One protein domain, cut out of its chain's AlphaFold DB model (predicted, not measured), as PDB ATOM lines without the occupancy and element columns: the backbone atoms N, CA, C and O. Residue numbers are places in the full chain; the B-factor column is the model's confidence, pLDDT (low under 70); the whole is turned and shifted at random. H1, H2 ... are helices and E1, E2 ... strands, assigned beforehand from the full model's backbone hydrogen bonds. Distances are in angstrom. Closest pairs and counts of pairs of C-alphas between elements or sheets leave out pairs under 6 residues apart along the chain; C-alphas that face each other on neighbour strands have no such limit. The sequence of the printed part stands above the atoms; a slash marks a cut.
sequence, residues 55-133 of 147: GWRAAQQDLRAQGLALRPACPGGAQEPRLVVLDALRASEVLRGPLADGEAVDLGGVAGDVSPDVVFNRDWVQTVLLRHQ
ATOM      1  N   GLY A  55      40.106  62.953 111.894       92.25
ATOM      2  CA  GLY A  55      41.262  62.896 112.787       92.25
ATOM      3  C   GLY A  55      41.546  64.235 113.461       92.25
ATOM      4  O   GLY A  55      41.661  64.295 114.682       92.25
ATOM      5  N   TRP A  56      41.547  65.331 112.695       92.38
ATOM      6  CA  TRP A  56      41.739  66.674 113.248       92.38
ATOM      7  C   TRP A  56      40.652  67.049 114.257       92.38
ATOM      8  O   TRP A  56      40.950  67.542 115.343       92.38
ATOM      9  N   ARG A  57      39.380  66.781 113.935       94.38
ATOM     10  CA  ARG A  57      38.261  67.043 114.855       94.38
ATOM     11  C   ARG A  57      38.354  66.217 116.136       94.38
ATOM     12  O   ARG A  57      38.066  66.760 117.199       94.38
ATOM     13  N   ALA A  58      38.767  64.954 116.047       95.75
ATOM     14  CA  ALA A  58      38.977  64.104 117.216       95.75
ATOM     15  C   ALA A  58      40.148  64.612 118.075       95.75
ATOM     16  O   ALA A  58      39.964  64.854 119.263       95.75
ATOM     17  N   ALA A  59      41.302  64.907 117.468       95.44
ATOM     18  CA  ALA A  59      42.446  65.490 118.173       95.44
ATOM     19  C   ALA A  59      42.093  66.818 118.851       95.44
ATOM     20  O   ALA A  59      42.483  67.076 119.985       95.44
ATOM     21  N   GLN A  60      41.311  67.665 118.181       95.88
ATOM     22  CA  GLN A  60      40.831  68.924 118.737       95.88
ATOM     23  C   GLN A  60      39.944  68.723 119.975       95.88
ATOM     24  O   GLN A  60      39.978  69.568 120.873       95.88
ATOM     25  N   GLN A  61      39.128  67.669 120.015       97.25
ATOM     26  CA  GLN A  61      38.288  67.339 121.169       97.25
ATOM     27  C   GLN A  61      39.138  66.832 122.337       97.25
ATOM     28  O   GLN A  61      39.008  67.364 123.439       97.25
ATOM     29  N   ASP A  62      40.054  65.899 122.076       97.25
ATOM     30  CA  ASP A  62      40.976  65.360 123.080       97.25
ATOM     31  C   ASP A  62      41.858  66.469 123.674       97.25
ATOM     32  O   ASP A  62      41.965  66.595 124.891       97.25
ATOM     33  N   LEU A  63      42.413  67.357 122.843       97.81
ATOM     34  CA  LEU A  63      43.224  68.489 123.304       97.81
ATOM     35  C   LEU A  63      42.410  69.504 124.119       97.81
ATOM     36  O   LEU A  63      42.905  70.012 125.124       97.81
ATOM     37  N   ARG A  64      41.144  69.763 123.761       97.94
ATOM     38  CA  ARG A  64      40.268  70.640 124.564       97.94
ATOM     39  C   ARG A  64      40.004  70.075 125.949       97.94
ATOM     40  O   ARG A  64      39.922  70.850 126.899       97.94
ATOM     41  N   ALA A  65      39.891  68.752 126.070       97.88
ATOM     42  CA  ALA A  65      39.759  68.101 127.366       97.88
ATOM     43  C   ALA A  65      40.986  68.339 128.261       97.88
ATOM     44  O   ALA A  65      40.826  68.324 129.474       97.88
ATOM     45  N   GLN A  66      42.146  68.642 127.667       98.31
ATOM     46  CA  GLN A  66      43.403  68.976 128.343       98.31
ATOM     47  C   GLN A  66      43.689  70.486 128.423       98.31
ATOM     48  O   GLN A  66      44.812  70.884 128.703       98.31
ATOM     49  N   GLY A  67      42.705  71.352 128.161       98.12
ATOM     50  CA  GLY A  67      42.919  72.802 128.228       98.12
ATOM     51  C   GLY A  67      43.750  73.361 127.068       98.12
ATOM     52  O   GLY A  67      44.391  74.396 127.219       98.12
ATOM     53  N   LEU A  68      43.741  72.706 125.902       98.50
ATOM     54  CA  LEU A  68      44.511  73.097 124.720       98.50
ATOM     55  C   LEU A  68      43.613  73.247 123.480       98.50
ATOM     56  O   LEU A  68      42.627  72.534 123.283       98.50
ATOM     57  N   ALA A  69      43.975  74.163 122.588       97.00
ATOM     58  CA  ALA A  69      43.372  74.317 121.272       97.00
ATOM     59  C   ALA A  69      44.368  73.964 120.173       97.00
ATOM     60  O   ALA A  69      45.459  74.524 120.120       97.00
ATOM     61  N   LEU A  70      43.947  73.103 119.245       94.38
ATOM     62  CA  LEU A  70      44.681  72.819 118.024       94.38
ATOM     63  C   LEU A  70      44.328  73.857 116.950       94.38
ATOM     64  O   LEU A  70      43.164  74.093 116.629       94.38
ATOM     65  N   ARG A  71      45.331  74.508 116.379       90.19
ATOM     66  CA  ARG A  71      45.174  75.494 115.311       90.19
ATOM     67  C   ARG A  71      45.996  75.043 114.107       90.19
ATOM     68  O   ARG A  71      47.153  74.666 114.285       90.19
ATOM     69  N   PRO A  72      45.433  75.071 112.892       85.88
ATOM     70  CA  PRO A  72      46.240  74.865 111.706       85.88
ATOM     71  C   PRO A  72      47.071  76.132 111.468       85.88
ATOM     72  O   PRO A  72      46.525  77.235 111.428       85.88
ATOM     73  N   ALA A  73      48.382  75.984 111.325       81.25
ATOM     74  CA  ALA A  73      49.235  76.968 110.677       81.25
ATOM     75  C   ALA A  73      49.549  76.445 109.275       81.25
ATOM     76  O   ALA A  73      49.852  75.266 109.119       81.25
ATOM     77  N   CYS A  74      49.416  77.300 108.260       77.38
ATOM     78  CA  CYS A  74      49.575  76.883 106.867       77.38
ATOM     79  C   CYS A  74      50.543  77.774 106.082       77.38
ATOM     80  O   CYS A  74      50.128  78.434 105.129       77.38
ATOM     81  N   PRO A  75      51.827  77.835 106.482       68.38
ATOM     82  CA  PRO A  75      52.846  78.472 105.661       68.38
ATOM     83  C   PRO A  75      53.065  77.646 104.380       68.38
ATOM     84  O   PRO A  75      53.379  76.460 104.454       68.38
ATOM     85  N   GLY A  76      52.866  78.251 103.201       67.38
ATOM     86  CA  GLY A  76      53.086  77.578 101.909       67.38
ATOM     87  C   GLY A  76      52.249  76.306 101.705       67.38
ATOM     88  O   GLY A  76      52.727  75.351 101.103       67.38
ATOM     89  N   GLY A  77      51.042  76.250 102.289       64.12
ATOM     90  CA  GLY A  77      50.087  75.141 102.136       64.12
ATOM     91  C   GLY A  77      50.334  73.877 102.956       64.12
ATOM     92  O   GLY A  77      49.472  72.996 102.994       64.12
ATOM     93  N   ALA A  78      51.462  73.787 103.656       65.56
ATOM     94  CA  ALA A  78      51.740  72.706 104.593       65.56
ATOM     95  C   ALA A  78      50.944  72.891 105.886       65.56
ATOM     96  O   ALA A  78      51.040  73.932 106.526       65.56
ATOM     97  N   GLN A  79      50.182  71.877 106.301       71.75
ATOM     98  CA  GLN A  79      49.496  71.919 107.591       71.75
ATOM     99  C   GLN A  79      50.481  71.617 108.723       71.75
ATOM    100  O   GLN A  79      50.847  70.462 108.953       71.75
ATOM    101  N   GLU A  80      50.855  72.659 109.459       78.62
ATOM    102  CA  GLU A  80      51.644  72.583 110.679       78.62
ATOM    103  C   GLU A  80      50.722  72.750 111.907       78.62
ATOM    104  O   GLU A  80      50.027  73.765 112.043       78.62
ATOM    105  N   PRO A  81      50.644  71.754 112.803       82.38
ATOM    106  CA  PRO A  81      49.810  71.838 113.994       82.38
ATOM    107  C   PRO A  81      50.422  72.800 115.021       82.38
ATOM    108  O   PRO A  81      51.495  72.548 115.561       82.38
ATOM    109  N   ARG A  82      49.704  73.877 115.352       89.75
ATOM    110  CA  ARG A  82      50.030  74.783 116.462       89.75
ATOM    111  C   ARG A  82      49.090  74.527 117.634       89.75
ATOM    112  O   ARG A  82      47.888  74.363 117.431       89.75
ATOM    113  N   LEU A  83      49.609  74.548 118.859       94.56
ATOM    114  CA  LEU A  83      48.791  74.474 120.067       94.56
ATOM    115  C   LEU A  83      48.740  75.826 120.774       94.56
ATOM    116  O   LEU A  83      49.746  76.526 120.861       94.56
ATOM    117  N   VAL A  84      47.560  76.174 121.277       97.06
ATOM    118  CA  VAL A  84      47.310  77.358 122.107       97.06
ATOM    119  C   VAL A  84      46.717  76.900 123.431       97.06
ATOM    120  O   VAL A  84      45.824  76.051 123.441       97.06
ATOM    121  N   VAL A  85      47.191  77.455 124.537       98.25
ATOM    122  CA  VAL A  85      46.676  77.162 125.874       98.25
ATOM    123  C   VAL A  85      45.311  77.827 126.050       98.25
ATOM    124  O   VAL A  85      45.140  79.015 125.786       98.25
ATOM    125  N   LEU A  86      44.314  77.047 126.456       98.38
ATOM    126  CA  LEU A  86      42.979  77.525 126.824       98.38
ATOM    127  C   LEU A  86      42.804  77.634 128.341       98.38
ATOM    128  O   LEU A  86      42.054  78.493 128.788       98.38
ATOM    129  N   ASP A  87      43.436  76.725 129.084       98.38
ATOM    130  CA  ASP A  87      43.431  76.662 130.547       98.38
ATOM    131  C   ASP A  87      44.797  76.136 131.004       98.38
ATOM    132  O   ASP A  87      45.120  74.962 130.811       98.38
ATOM    133  N   ALA A  88      45.619  77.014 131.571       97.69
ATOM    134  CA  ALA A  88      46.994  76.736 131.957       97.69
ATOM    135  C   ALA A  88      47.082  75.741 133.116       97.69
ATOM    136  O   ALA A  88      47.999  74.919 133.137       97.69
ATOM    137  N   LEU A  89      46.125  75.768 134.051       97.94
ATOM    138  CA  LEU A  89      46.091  74.811 135.157       97.94
ATOM    139  C   LEU A  89      45.869  73.405 134.613       97.94
ATOM    140  O   LEU A  89      46.625  72.492 134.937       97.94
ATOM    141  N   ARG A  90      44.895  73.241 133.720       98.31
ATOM    142  CA  ARG A  90      44.614  71.946 133.102       98.31
ATOM    143  C   ARG A  90      45.710  71.502 132.138       98.31
ATOM    144  O   ARG A  90      46.105  70.341 132.162       98.31
ATOM    145  N   ALA A  91      46.253  72.416 131.337       98.25
ATOM    146  CA  ALA A  91      47.351  72.105 130.426       98.25
ATOM    147  C   ALA A  91      48.620  71.662 131.177       98.25
ATOM    148  O   ALA A  91      49.342  70.794 130.687       98.25
ATOM    149  N   SER A  92      48.865  72.185 132.386       97.81
ATOM    150  CA  SER A  92      50.016  71.802 133.219       97.81
ATOM    151  C   SER A  92      49.974  70.361 133.744       97.81
ATOM    152  O   SER A  92      50.990  69.845 134.200       97.81
ATOM    153  N   GLU A  93      48.831  69.673 133.643       98.19
ATOM    154  CA  GLU A  93      48.737  68.249 133.993       98.19
ATOM    155  C   GLU A  93      49.445  67.350 132.965       98.19
ATOM    156  O   GLU A  93      49.837  66.226 133.284       98.19
ATOM    157  N   VAL A  94      49.606  67.834 131.729       97.88
ATOM    158  CA  VAL A  94      50.140  67.051 130.603       97.88
ATOM    159  C   VAL A  94      51.322  67.703 129.894       97.88
ATOM    160  O   VAL A  94      52.051  67.006 129.192       97.88
ATOM    161  N   LEU A  95      51.535  69.007 130.080       97.62
ATOM    162  CA  LEU A  95      52.668  69.764 129.554       97.62
ATOM    163  C   LEU A  95      53.547  70.300 130.687       97.62
ATOM    164  O   LEU A  95      53.123  70.423 131.834       97.62
ATOM    165  N   ARG A  96      54.789  70.637 130.346       96.81
ATOM    166  CA  ARG A  96      55.799  71.192 131.252       96.81
ATOM    167  C   ARG A  96      56.205  72.605 130.856       96.81
ATOM    168  O   ARG A  96      56.004  73.027 129.716       96.81
ATOM    169  N   GLY A  97      56.852  73.284 131.798       92.56
ATOM    170  CA  GLY A  97      57.340  74.647 131.635       92.56
ATOM    171  C   GLY A  97      56.272  75.707 131.937       92.56
ATOM    172  O   GLY A  97      55.195  75.389 132.444       92.56
ATOM    173  N   PRO A  98      56.577  76.987 131.676       91.94
ATOM    174  CA  PRO A  98      55.624  78.071 131.859       91.94
ATOM    175  C   PRO A  98      54.501  77.987 130.817       91.94
ATOM    176  O   PRO A  98      54.757  77.960 129.616       91.94
ATOM    177  N   LEU A  99      53.254  77.981 131.289       96.44
ATOM    178  CA  LEU A  99      52.047  77.986 130.464       96.44
ATOM    179  C   LEU A  99      51.181  79.179 130.865       96.44
ATOM    180  O   LEU A  99      51.040  79.474 132.053       96.44
ATOM    181  N   ALA A 100      50.596  79.852 129.880       96.75
ATOM    182  CA  ALA A 100      49.708  80.985 130.097       96.75
ATOM    183  C   ALA A 100      48.518  80.905 129.143       96.75
ATOM    184  O   ALA A 100      48.681  80.559 127.975       96.75
ATOM    185  N   ASP A 101      47.326  81.228 129.641       98.06
ATOM    186  CA  ASP A 101      46.104  81.212 128.839       98.06
ATOM    187  C   ASP A 101      46.226  82.139 127.626       98.06
ATOM    188  O   ASP A 101      46.672  83.279 127.730       98.06
ATOM    189  N   GLY A 102      45.804  81.646 126.465       96.69
ATOM    190  CA  GLY A 102      45.884  82.357 125.193       96.69
ATOM    191  C   GLY A 102      47.247  82.285 124.502       96.69
ATOM    192  O   GLY A 102      47.316  82.605 123.315       96.69
ATOM    193  N   GLU A 103      48.297  81.816 125.180       96.31
ATOM    194  CA  GLU A 103      49.635  81.720 124.599       96.31
ATOM    195  C   GLU A 103      49.841  80.433 123.801       96.31
ATOM    196  O   GLU A 103      49.231  79.386 124.051       96.31
ATOM    197  N   ALA A 104      50.718  80.515 122.800       93.62
ATOM    198  CA  ALA A 104      51.137  79.342 122.050       93.62
ATOM    199  C   ALA A 104      52.036  78.454 122.917       93.62
ATOM    200  O   ALA A 104      52.906  78.942 123.636       93.62
ATOM    201  N   VAL A 105      51.853  77.139 122.814       93.88
ATOM    202  CA  VAL A 105      52.769  76.184 123.444       93.88
ATOM    203  C   VAL A 105      54.099  76.229 122.697       93.88
ATOM    204  O   VAL A 105      54.124  76.064 121.475       93.88
ATOM    205  N   ASP A 106      55.197  76.420 123.427       90.19
ATOM    206  CA  ASP A 106      56.536  76.307 122.859       90.19
ATOM    207  C   ASP A 106      56.866  74.835 122.573       90.19
ATOM    208  O   ASP A 106      56.976  74.003 123.479       90.19
ATOM    209  N   LEU A 107      56.992  74.517 121.286       88.81
ATOM    210  CA  LEU A 107      57.400  73.202 120.782       88.81
ATOM    211  C   LEU A 107      58.821  73.229 120.191       88.81
ATOM    212  O   LEU A 107      59.288  72.221 119.650       88.81
ATOM    213  N   GLY A 108      59.519  74.358 120.348       83.25
ATOM    214  CA  GLY A 108      60.873  74.591 119.873       83.25
ATOM    215  C   GLY A 108      60.957  74.863 118.372       83.25
ATOM    216  O   GLY A 108      60.093  74.484 117.584       83.25
ATOM    217  N   GLY A 109      62.046  75.520 117.975       74.81
ATOM    218  CA  GLY A 109      62.452  75.658 116.577       74.81
ATOM    219  C   GLY A 109      63.428  74.561 116.140       74.81
ATOM    220  O   GLY A 109      63.840  73.709 116.924       74.81
ATOM    221  N   VAL A 110      63.849  74.609 114.874       63.41
ATOM    222  CA  VAL A 110      64.801  73.645 114.284       63.41
ATOM    223  C   VAL A 110      66.263  73.846 114.719       63.41
ATOM    224  O   VAL A 110      67.123  73.068 114.316       63.41
ATOM    225  N   ALA A 111      66.572  74.877 115.514       63.66
ATOM    226  CA  ALA A 111      67.942  75.230 115.884       63.66
ATOM    227  C   ALA A 111      68.056  75.722 117.337       63.66
ATOM    228  O   ALA A 111      67.200  76.471 117.807       63.66
ATOM    229  N   GLY A 112      69.155  75.346 118.002       69.12
ATOM    230  CA  GLY A 112      69.514  75.765 119.364       69.12
ATOM    231  C   GLY A 112      69.404  74.656 120.415       69.12
ATOM    232  O   GLY A 112      68.902  73.567 120.137       69.12
ATOM    233  N   ASP A 113      69.884  74.949 121.627       79.38
ATOM    234  CA  ASP A 113      69.704  74.075 122.788       79.38
ATOM    235  C   ASP A 113      68.225  74.072 123.196       79.38
ATOM    236  O   ASP A 113      67.683  75.068 123.675       79.38
ATOM    237  N   VAL A 114      67.558  72.942 122.968       86.69
ATOM    238  CA  VAL A 114      66.140  72.755 123.291       86.69
ATOM    239  C   VAL A 114      66.010  72.350 124.756       86.69
ATOM    240  O   VAL A 114      66.662  71.403 125.202       86.69
ATOM    241  N   SER A 115      65.149  73.036 125.511       91.19
ATOM    242  CA  SER A 115      64.921  72.678 126.912       91.19
ATOM    243  C   SER A 115      64.303  71.271 127.032       91.19
ATOM    244  O   SER A 115      63.538  70.850 126.155       91.19
ATOM    245  N   PRO A 116      64.572  70.531 128.124       93.81
ATOM    246  CA  PRO A 116      63.949  69.227 128.354       93.81
ATOM    247  C   PRO A 116      62.415  69.273 128.344       93.81
ATOM    248  O   PRO A 116      61.774  68.326 127.888       93.81
ATOM    249  N   ASP A 117      61.830  70.384 128.800       94.75
ATOM    250  CA  ASP A 117      60.381  70.590 128.812       94.75
ATOM    251  C   ASP A 117      59.815  70.691 127.394       94.75
ATOM    252  O   ASP A 117      58.801  70.067 127.092       94.75
ATOM    253  N   VAL A 118      60.502  71.395 126.490       93.12
ATOM    254  CA  VAL A 118      60.100  71.496 125.080       93.12
ATOM    255  C   VAL A 118      60.185  70.135 124.384       93.12
ATOM    256  O   VAL A 118      59.282  69.769 123.632       93.12
ATOM    257  N   VAL A 119      61.230  69.344 124.662       93.06
ATOM    258  CA  VAL A 119      61.346  67.974 124.130       93.06
ATOM    259  C   VAL A 119      60.181  67.105 124.604       93.06
ATOM    260  O   VAL A 119      59.558  66.429 123.785       93.06
ATOM    261  N   PHE A 120      59.862  67.155 125.900       95.00
ATOM    262  CA  PHE A 120      58.735  66.428 126.481       95.00
ATOM    263  C   PHE A 120      57.397  66.857 125.862       95.00
ATOM    264  O   PHE A 120      56.621  66.010 125.424       95.00
ATOM    265  N   ASN A 121      57.145  68.166 125.771       95.00
ATOM    266  CA  ASN A 121      55.914  68.717 125.207       95.00
ATOM    267  C   ASN A 121      55.733  68.291 123.745       95.00
ATOM    268  O   ASN A 121      54.640  67.886 123.347       95.00
ATOM    269  N   ARG A 122      56.806  68.324 122.947       92.06
ATOM    270  CA  ARG A 122      56.786  67.898 121.544       92.06
ATOM    271  C   ARG A 122      56.445  66.418 121.391       92.06
ATOM    272  O   ARG A 122      55.592  66.087 120.571       92.06
ATOM    273  N   ASP A 123      57.079  65.549 122.175       93.38
ATOM    274  CA  ASP A 123      56.826  64.103 122.141       93.38
ATOM    275  C   ASP A 123      55.378  63.769 122.538       93.38
ATOM    276  O   ASP A 123      54.680  63.007 121.859       93.38
ATOM    277  N   TRP A 124      54.881  64.429 123.587       95.50
ATOM    278  CA  TRP A 124      53.500  64.278 124.028       95.50
ATOM    279  C   TRP A 124      52.504  64.725 122.949       95.50
ATOM    280  O   TRP A 124      51.594  63.970 122.593       95.50
ATOM    281  N   VAL A 125      52.698  65.917 122.370       93.44
ATOM    282  CA  VAL A 125      51.839  66.438 121.294       93.44
ATOM    283  C   VAL A 125      51.861  65.506 120.086       93.44
ATOM    284  O   VAL A 125      50.802  65.168 119.554       93.44
ATOM    285  N   GLN A 126      53.041  65.046 119.670       91.81
ATOM    286  CA  GLN A 126      53.181  64.124 118.546       91.81
ATOM    287  C   GLN A 126      52.410  62.824 118.799       91.81
ATOM    288  O   GLN A 126      51.687  62.358 117.918       91.81
ATOM    289  N   THR A 127      52.488  62.278 120.013       94.44
ATOM    290  CA  THR A 127      51.741  61.078 120.412       94.44
ATOM    291  C   THR A 127      50.227  61.280 120.310       94.44
ATOM    292  O   THR A 127      49.523  60.414 119.782       94.44
ATOM    293  N   VAL A 128      49.708  62.426 120.766       94.56
ATOM    294  CA  VAL A 128      48.276  62.753 120.662       94.56
ATOM    295  C   VAL A 128      47.847  62.854 119.200       94.56
ATOM    296  O   VAL A 128      46.872  62.223 118.796       94.56
ATOM    297  N   LEU A 129      48.586  63.590 118.372       92.56
ATOM    298  CA  LEU A 129      48.244  63.770 116.960       92.56
ATOM    299  C   LEU A 129      48.287  62.448 116.180       92.56
ATOM    300  O   LEU A 129      47.368  62.159 115.407       92.56
ATOM    301  N   LEU A 130      49.291  61.603 116.438       93.19
ATOM    302  CA  LEU A 130      49.421  60.281 115.820       93.19
ATOM    303  C   LEU A 130      48.259  59.351 116.177       93.19
ATOM    304  O   LEU A 130      47.768  58.638 115.299       93.19
ATOM    305  N   ARG A 131      47.759  59.393 117.420       95.31
ATOM    306  CA  ARG A 131      46.584  58.611 117.849       95.31
ATOM    307  C   ARG A 131      45.354  58.891 116.983       95.31
ATOM    308  O   ARG A 131      44.580  57.977 116.708       95.31
ATOM    309  N   HIS A 132      45.196  60.130 116.524       94.94
ATOM    310  CA  HIS A 132      44.088  60.543 115.660       94.94
ATOM    311  C   HIS A 132      44.466  60.623 114.180       94.94
ATOM    312  O   HIS A 132      43.692  61.146 113.382       94.94
ATOM    313  N   GLN A 133      45.633  60.096 113.796       91.00
ATOM    314  CA  GLN A 133      46.130  60.095 112.419       91.00
ATOM    315  C   GLN A 133      46.246  61.504 111.808       91.00
ATOM    316  O   GLN A 133      46.166  61.664 110.588       91.00
TER     317      GLN A 133
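What this domain is: This is residues 55 to 133 of the 147 residues of an uncharacterized protein of Acidovorax sp. SCN 68-22 (UniProt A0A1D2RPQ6). Look for a small two-stranded hairpin, E1 and E2, with helices H1 and H3 over one face of it: H1 packs on E1, and the longer H3 passes near E2 and comes close to H1 toward its last residues, at a steep angle. The short helix H2 sits by the end of the hairpin where E1 begins and E2 ends, and a long loop, residues 92 to 115, leads from there to H3. The printed part has 79 residues, with three named helices and two named strands in the order H1, E1, E2, H2, H3; the sheet, order E1 - E2, is antiparallel, and the class is mixed, helices and strands. The whole is compact, with a radius of gyration of the C-alphas of 12.2 A, and rounded, spanning 29 by 29 by 22 A.

How they stand to each other: Begin with H1, residues 55 to 65, and go on to E1, residues 68 to 73; their closest C-alphas are those of Gln 60 and Leu 70, 5.5 A apart. Next comes E2, residues 80 to 85, which forms a hairpin with E1. The two strands are antiparallel, with 148 degrees between their directions; look at N 71 and O 82, 2.8 A apart, and N 84 and O 69, 2.9 A apart, both within hydrogen-bond range. H1 and E2 are near each other, with 6 pairs of C-alphas within 10 A. H2, residues 88 to 91, follows, and its closest C-alpha to E1 is that of Ala 91, 6.5 A from that of Leu 68. Last is H3, residues 116 to 131. It is close to H1 but not clearly touching, with the C-alphas of Ala 59 and Leu 129 closest at 6.2 A. H1 and H3 run opposite ways at a steep tilt of 51 degrees. H3 and E2 are near each other, with 5 pairs of C-alphas within 10 A, while H3 and E1 are apart. In H1 and H3 every O i to N i+4 pair is within hydrogen-bond range; H2 is too short for such a pair, and its one O i to N i+3 pair is not within range.

Where its parts are: Find C-alpha 55 at (41.262, 62.896, 112.787); from there H1 runs 15.6 A to C-alpha 65. E1 runs 15.3 A from C-alpha 68 at (44.511, 73.097, 124.720) to C-alpha 73, and E2 runs 16.6 A from C-alpha 80 to C-alpha 85. H2 covers 4.9 A from C-alpha 88 to C-alpha 91. H3 runs 22.9 A from C-alpha 116 to C-alpha 131 at (46.584, 58.611, 117.849).

The domain as a whole: The two C-alphas farthest apart are those of Gly 76 and Leu 89, at 34.1 A, while the first and last printed C-alphas, 55 and 133, are 5.6 A apart. The printed part has no cut. The link from H2 to H3, 24 residues, is long. Mean pLDDT of the printed part is 90.7; look for values under 70 at residues 75 to 78 and 110 to 112.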